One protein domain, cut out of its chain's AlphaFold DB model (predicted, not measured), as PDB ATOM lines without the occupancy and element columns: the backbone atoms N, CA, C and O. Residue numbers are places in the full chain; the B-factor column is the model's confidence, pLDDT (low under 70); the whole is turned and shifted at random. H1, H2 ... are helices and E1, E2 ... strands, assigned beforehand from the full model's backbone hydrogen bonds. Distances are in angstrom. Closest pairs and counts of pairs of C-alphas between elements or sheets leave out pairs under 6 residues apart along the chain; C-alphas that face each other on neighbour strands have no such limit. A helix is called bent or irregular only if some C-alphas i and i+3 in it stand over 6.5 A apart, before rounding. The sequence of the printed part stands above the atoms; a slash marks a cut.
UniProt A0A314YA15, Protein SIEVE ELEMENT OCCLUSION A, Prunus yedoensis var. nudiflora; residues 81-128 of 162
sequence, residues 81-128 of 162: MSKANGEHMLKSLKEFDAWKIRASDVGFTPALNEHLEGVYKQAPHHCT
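AT A GLANCE: This is residues 81 to 128 of the 162 residues of the protein "Protein SIEVE ELEMENT OCCLUSION A" of Prunus yedoensis var. nudiflora (UniProt A0A314YA15). Three helices make a small angular body: the longest helix, H3, is crossed by H1 at a steep tilt, while H2, joined to both H1 and H3 by tight links, makes a corner with H3 and packs on its residues 109 to 115. The short strand E1 comes close to H3 as well, near H3's first residues, and an unnamed tail, residues 123 to 128, follows H3. The printed part has 48 residues, with one named strand and three named helices in the order E1, H1, H2, H3, and its class is mostly helix. The whole is compact, with a radius of gyration of the C-alphas of 10.5 A, and its outline is elongated, with spans of 31 by 20 by 16 A.

IN THESE COORDINATES: E1, residues 81 to 85, begins at C-alpha 81 (100.420, 119.888, 110.766) and is 13.7 A long from first to last C-alpha. H1, residues 86 to 94, is 12.1 A long. H2, residues 96 to 106, is 14.2 A long and irregular: C-alphas 98 and 101 are 7.7 A apart. H3, residues 108 to 122, is 21.4 A long and ends at C-alpha 122 (114.958, 112.254, 124.978).

HOW THE PARTS SIT: E1 pairs with no named strand; its closest C-alpha pair with H3 is Ser 82 and Thr 109, 5.7 A apart. E1 and H2 are apart. H1 touches H3, closest at the C-alphas of Ser 92 and Leu 116, 6.5 A, with a steep tilt of 63 degrees, opposite ways. H1 and H2 meet only through their link. H2 touches H3, which meets it with residues 109 to 115 alone; the closest C-alphas, of Ala 103 and Ala 111, are 5.0 A apart, and the steep tilt is 49 degrees, opposite ways. In H1 and H3 every O i to N i+4 pair is within hydrogen-bond range; in H2, 5 of 7 are.

THE WHOLE: The two C-alphas farthest apart, of Ser 104 and His 125, are 31.5 A from each other. The printed part has no cut, and the links E1 to H1, H1 to H2 and H2 to H3 are tight. The mean pLDDT of the printed part is 90.5; residues 124 to 127 are under 70.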
ATOM      1  N   MET A  81     101.029 120.405 109.551       89.88
ATOM      2  CA  MET A  81     100.420 119.888 110.766       89.88
ATOM      3  C   MET A  81     101.488 119.389 111.739       89.88
ATOM      4  O   MET A  81     102.428 118.698 111.345       89.88
ATOM      5  N   SER A  82     101.306 119.717 113.012       92.56
ATOM      6  CA  SER A  82     102.025 119.126 114.135       92.56
ATOM      7  C   SER A  82     101.084 118.206 114.884       92.56
ATOM      8  O   SER A  82      99.925 118.547 115.112       92.56
ATOM      9  N   LYS A  83     101.580 117.034 115.263       92.00
ATOM     10  CA  LYS A  83     100.815 116.018 115.984       92.00
ATOM     11  C   LYS A  83     101.722 115.329 116.994       92.00
ATOM     12  O   LYS A  83     102.873 115.038 116.677       92.00
ATOM     13  N   ALA A  84     101.198 115.075 118.183       91.75
ATOM     14  CA  ALA A  84     101.899 114.346 119.232       91.75
ATOM     15  C   ALA A  84     100.900 113.766 120.241       91.75
ATOM     16  O   ALA A  84      99.731 114.176 120.282       91.75
ATOM     17  N   ASN A  85     101.380 112.862 121.097       90.44
ATOM     18  CA  ASN A  85     100.657 112.513 122.315       90.44
ATOM     19  C   ASN A  85     100.507 113.758 123.226       90.44
ATOM     20  O   ASN A  85     101.233 114.750 123.080       90.44
ATOM     21  N   GLY A  86      99.547 113.726 124.151       90.88
ATOM     22  CA  GLY A  86      99.205 114.882 124.982       90.88
ATOM     23  C   GLY A  86     100.349 115.345 125.888       90.88
ATOM     24  O   GLY A  86     100.556 116.547 126.042       90.88
ATOM     25  N   GLU A  87     101.134 114.414 126.428       90.88
ATOM     26  CA  GLU A  87     102.296 114.699 127.278       90.88
ATOM     27  C   GLU A  87     103.396 115.451 126.510       90.88
ATOM     28  O   GLU A  87     103.830 116.528 126.925       90.88
ATOM     29  N   HIS A  88     103.804 114.925 125.353       91.81
ATOM     30  CA  HIS A  88     104.838 115.510 124.502       91.81
ATOM     31  C   HIS A  88     104.398 116.849 123.907       91.81
ATOM     32  O   HIS A  88     105.201 117.787 123.866       91.81
ATOM     33  N   MET A  89     103.127 116.981 123.500       94.62
ATOM     34  CA  MET A  89     102.607 118.272 123.048       94.62
ATOM     35  C   MET A  89     102.634 119.295 124.182       94.62
ATOM     36  O   MET A  89     103.131 120.404 123.998       94.62
ATOM     37  N   LEU A  90     102.125 118.935 125.363       94.50
ATOM     38  CA  LEU A  90     102.071 119.848 126.501       94.50
ATOM     39  C   LEU A  90     103.471 120.305 126.914       94.50
ATOM     40  O   LEU A  90     103.671 121.492 127.172       94.50
ATOM     41  N   LYS A  91     104.440 119.383 126.953       94.69
ATOM     42  CA  LYS A  91     105.847 119.712 127.198       94.69
ATOM     43  C   LYS A  91     106.366 120.708 126.159       94.69
ATOM     44  O   LYS A  91     106.863 121.766 126.532       94.69
ATOM     45  N   SER A  92     106.171 120.416 124.876       96.19
ATOM     46  CA  SER A  92     106.655 121.263 123.777       96.19
ATOM     47  C   SER A  92     106.058 122.672 123.807       96.19
ATOM     48  O   SER A  92     106.765 123.643 123.554       96.19
ATOM     49  N   LEU A  93     104.776 122.803 124.165       95.94
ATOM     50  CA  LEU A  93     104.112 124.100 124.311       95.94
ATOM     51  C   LEU A  93     104.588 124.870 125.552       95.94
ATOM     52  O   LEU A  93     104.736 126.087 125.486       95.94
ATOM     53  N   LYS A  94     104.871 124.189 126.670       96.94
ATOM     54  CA  LYS A  94     105.485 124.818 127.857       96.94
ATOM     55  C   LYS A  94     106.897 125.325 127.575       96.94
ATOM     56  O   LYS A  94     107.311 126.333 128.134       96.94
ATOM     57  N   GLU A  95     107.615 124.643 126.693       97.06
ATOM     58  CA  GLU A  95     108.972 124.989 126.271       97.06
ATOM     59  C   GLU A  95     108.993 125.972 125.087       97.06
ATOM     60  O   GLU A  95     110.038 126.145 124.464       97.06
ATOM     61  N   PHE A  96     107.875 126.649 124.776       96.94
ATOM     62  CA  PHE A  96     107.786 127.586 123.648       96.94
ATOM     63  C   PHE A  96     108.902 128.635 123.646       96.94
ATOM     64  O   PHE A  96     109.471 128.922 122.596       96.94
ATOM     65  N   ASP A  97     109.289 129.154 124.812       97.56
ATOM     66  CA  ASP A  97     110.384 130.122 124.914       97.56
ATOM     67  C   ASP A  97     111.729 129.606 124.379       97.56
ATOM     68  O   ASP A  97     112.541 130.414 123.926       97.56
ATOM     69  N   ALA A  98     111.955 128.288 124.383       96.38
ATOM     70  CA  ALA A  98     113.181 127.669 123.886       96.38
ATOM     71  C   ALA A  98     113.249 127.618 122.351       96.38
ATOM     72  O   ALA A  98     114.341 127.661 121.787       96.38
ATOM     73  N   TRP A  99     112.104 127.552 121.666       96.56
ATOM     74  CA  TRP A  99     112.040 127.407 120.207       96.56
ATOM     75  C   TRP A  99     111.281 128.542 119.498       96.56
ATOM     76  O   TRP A  99     111.194 128.549 118.270       96.56
ATOM     77  N   LYS A 100     110.805 129.563 120.224       96.62
ATOM     78  CA  LYS A 100     110.086 130.719 119.653       96.62
ATOM     79  C   LYS A 100     110.870 131.474 118.581       96.62
ATOM     80  O   LYS A 100     110.269 131.948 117.626       96.62
ATOM     81  N   ILE A 101     112.199 131.563 118.715       96.94
ATOM     82  CA  ILE A 101     113.062 132.213 117.714       96.94
ATOM     83  C   ILE A 101     112.971 131.433 116.402       96.94
ATOM     84  O   ILE A 101     112.672 131.998 115.356       96.94
ATOM     85  N   ARG A 102     113.096 130.105 116.485       95.62
ATOM     86  CA  ARG A 102     112.949 129.217 115.333       95.62
ATOM     87  C   ARG A 102     111.552 129.315 114.716       95.62
ATOM     88  O   ARG A 102     111.429 129.320 113.496       95.62
ATOM     89  N   ALA A 103     110.510 129.459 115.537       94.50
ATOM     90  CA  ALA A 103     109.142 129.665 115.062       94.50
ATOM     91  C   ALA A 103     108.972 130.952 114.239       94.50
ATOM     92  O   ALA A 103     108.171 130.965 113.306       94.50
ATOM     93  N   SER A 104     109.713 132.018 114.559       94.62
ATOM     94  CA  SER A 104     109.732 133.245 113.753       94.62
ATOM     95  C   SER A 104     110.424 133.053 112.399       94.62
ATOM     96  O   SER A 104     110.004 133.673 111.427       94.62
ATOM     97  N   ASP A 105     111.423 132.171 112.322       95.00
ATOM     98  CA  ASP A 105     112.207 131.945 111.102       95.00
ATOM     99  C   ASP A 105     111.509 131.012 110.101       95.00
ATOM    100  O   ASP A 105     111.476 131.290 108.903       95.00
ATOM    101  N   VAL A 106     110.970 129.882 110.579       93.56
ATOM    102  CA  VAL A 106     110.418 128.813 109.717       93.56
ATOM    103  C   VAL A 106     108.906 128.626 109.859       93.56
ATOM    104  O   VAL A 106     108.311 127.786 109.182       93.56
ATOM    105  N   GLY A 107     108.267 129.413 110.724       92.62
ATOM    106  CA  GLY A 107     106.857 129.287 111.073       92.62
ATOM    107  C   GLY A 107     106.610 128.351 112.259       92.62
ATOM    108  O   GLY A 107     107.440 127.517 112.624       92.62
ATOM    109  N   PHE A 108     105.422 128.476 112.855       93.31
ATOM    110  CA  PHE A 108     105.064 127.782 114.096       93.31
ATOM    111  C   PHE A 108     105.090 126.254 113.966       93.31
ATOM    112  O   PHE A 108     105.794 125.584 114.713       93.31
ATOM    113  N   THR A 109     104.337 125.695 113.016       94.56
ATOM    114  CA  THR A 109     104.191 124.240 112.866       94.56
ATOM    115  C   THR A 109     105.507 123.538 112.496       94.56
ATOM    116  O   THR A 109     105.820 122.522 113.115       94.56
ATOM    117  N   PRO A 110     106.325 124.050 111.550       94.06
ATOM    118  CA  PRO A 110     107.636 123.459 111.274       94.06
ATOM    119  C   PRO A 110     108.576 123.500 112.484       94.06
ATOM    120  O   PRO A 110     109.154 122.474 112.827       94.06
ATOM    121  N   ALA A 111     108.665 124.636 113.187       95.62
ATOM    122  CA  ALA A 111     109.509 124.750 114.380       95.62
ATOM    123  C   ALA A 111     109.044 123.834 115.525       95.62
ATOM    124  O   ALA A 111     109.863 123.216 116.201       95.62
ATOM    125  N   LEU A 112     107.728 123.696 115.714       96.12
ATOM    126  CA  LEU A 112     107.160 122.774 116.694       96.12
ATOM    127  C   LEU A 112     107.496 121.315 116.355       96.12
ATOM    128  O   LEU A 112     107.816 120.541 117.254       96.12
ATOM    129  N   ASN A 113     107.455 120.934 115.075       93.94
ATOM    130  CA  ASN A 113     107.850 119.593 114.639       93.94
ATOM    131  C   ASN A 113     109.337 119.322 114.911       93.94
ATOM    132  O   ASN A 113     109.661 118.268 115.453       93.94
ATOM    133  N   GLU A 114     110.222 120.280 114.617       95.12
ATOM    134  CA  GLU A 114     111.655 120.173 114.939       95.12
ATOM    135  C   GLU A 114     111.887 119.992 116.453       95.12
ATOM    136  O   GLU A 114     112.681 119.146 116.870       95.12
ATOM    137  N   HIS A 115     111.163 120.740 117.294       95.75
ATOM    138  CA  HIS A 115     111.260 120.604 118.752       95.75
ATOM    139  C   HIS A 115     110.748 119.243 119.241       95.75
ATOM    140  O   HIS A 115     111.405 118.577 120.045       95.75
ATOM    141  N   LEU A 116     109.604 118.792 118.716       93.56
ATOM    142  CA  LEU A 116     109.014 117.488 119.032       93.56
ATOM    143  C   LEU A 116     109.963 116.330 118.701       93.56
ATOM    144  O   LEU A 116     110.090 115.407 119.503       93.56
ATOM    145  N   GLU A 117     110.691 116.388 117.582       91.50
ATOM    146  CA  GLU A 117     111.718 115.389 117.258       91.50
ATOM    147  C   GLU A 117     112.809 115.298 118.336       91.50
ATOM    148  O   GLU A 117     113.298 114.206 118.646       91.50
ATOM    149  N   GLY A 118     113.193 116.434 118.924       91.25
ATOM    150  CA  GLY A 118     114.101 116.487 120.066       91.25
ATOM    151  C   GLY A 118     113.503 115.829 121.311       91.25
ATOM    152  O   GLY A 118     114.166 115.013 121.956       91.25
ATOM    153  N   VAL A 119     112.233 116.121 121.607       91.06
ATOM    154  CA  VAL A 119     111.494 115.520 122.729       91.06
ATOM    155  C   VAL A 119     111.417 113.997 122.589       91.06
ATOM    156  O   VAL A 119     111.726 113.286 123.545       91.06
ATOM    157  N   TYR A 120     111.102 113.481 121.398       87.06
ATOM    158  CA  TYR A 120     111.006 112.037 121.148       87.06
ATOM    159  C   TYR A 120     112.335 111.303 121.350       87.06
ATOM    160  O   TYR A 120     112.344 110.169 121.826       87.06
ATOM    161  N   LYS A 121     113.468 111.939 121.026       85.56
ATOM    162  CA  LYS A 121     114.809 111.361 121.237       85.56
ATOM    163  C   LYS A 121     115.187 111.272 122.718       85.56
ATOM    164  O   LYS A 121     115.974 110.405 123.086       85.56
ATOM    165  N   GLN A 122     114.656 112.170 123.546       84.25
ATOM    166  CA  GLN A 122     114.958 112.254 124.978       84.25
ATOM    167  C   GLN A 122     114.006 111.423 125.843       84.25
ATOM    168  O   GLN A 122     114.353 111.090 126.976       84.25
ATOM    169  N   ALA A 123     112.810 111.106 125.343       78.25
ATOM    170  CA  ALA A 123     111.836 110.322 126.083       78.25
ATOM    171  C   ALA A 123     112.356 108.878 126.295       78.25
ATOM    172  O   ALA A 123     112.617 108.172 125.311       78.25
ATOM    173  N   PRO A 124     112.511 108.403 127.551       64.81
ATOM    174  CA  PRO A 124     112.776 106.988 127.812       64.81
ATOM    175  C   PRO A 124     111.643 106.160 127.193       64.81
ATOM    176  O   PRO A 124     110.520 106.639 127.114       64.81
ATOM    177  N   HIS A 125     111.944 104.967 126.672       62.72
ATOM    178  CA  HIS A 125     111.109 104.175 125.750       62.72
ATOM    179  C   HIS A 125     109.633 103.954 126.167       62.72
ATOM    180  O   HIS A 125     109.235 102.848 126.518       62.72
ATOM    181  N   HIS A 126     108.791 104.976 126.027       63.38
ATOM    182  CA  HIS A 126     107.349 104.930 126.242       63.38
ATOM    183  C   HIS A 126     106.639 104.890 124.889       63.38
ATOM    184  O   HIS A 126     106.019 105.867 124.468       63.38
ATOM    185  N   CYS A 127     106.768 103.769 124.177       67.19
ATOM    186  CA  CYS A 127     106.142 103.616 122.865       67.19
ATOM    187  C   CYS A 127     104.610 103.640 122.991       67.19
ATOM    188  O   CYS A 127     104.037 103.062 123.913       67.19
ATOM    189  N   THR A 128     103.955 104.339 122.068       77.19
ATOM    190  CA  THR A 128     102.496 104.356 121.952       77.19
ATOM    191  C   THR A 128     101.984 103.010 121.434       77.19
ATOM    192  O   THR A 128     102.623 102.389 120.587       77.19
TER     193      THR A 128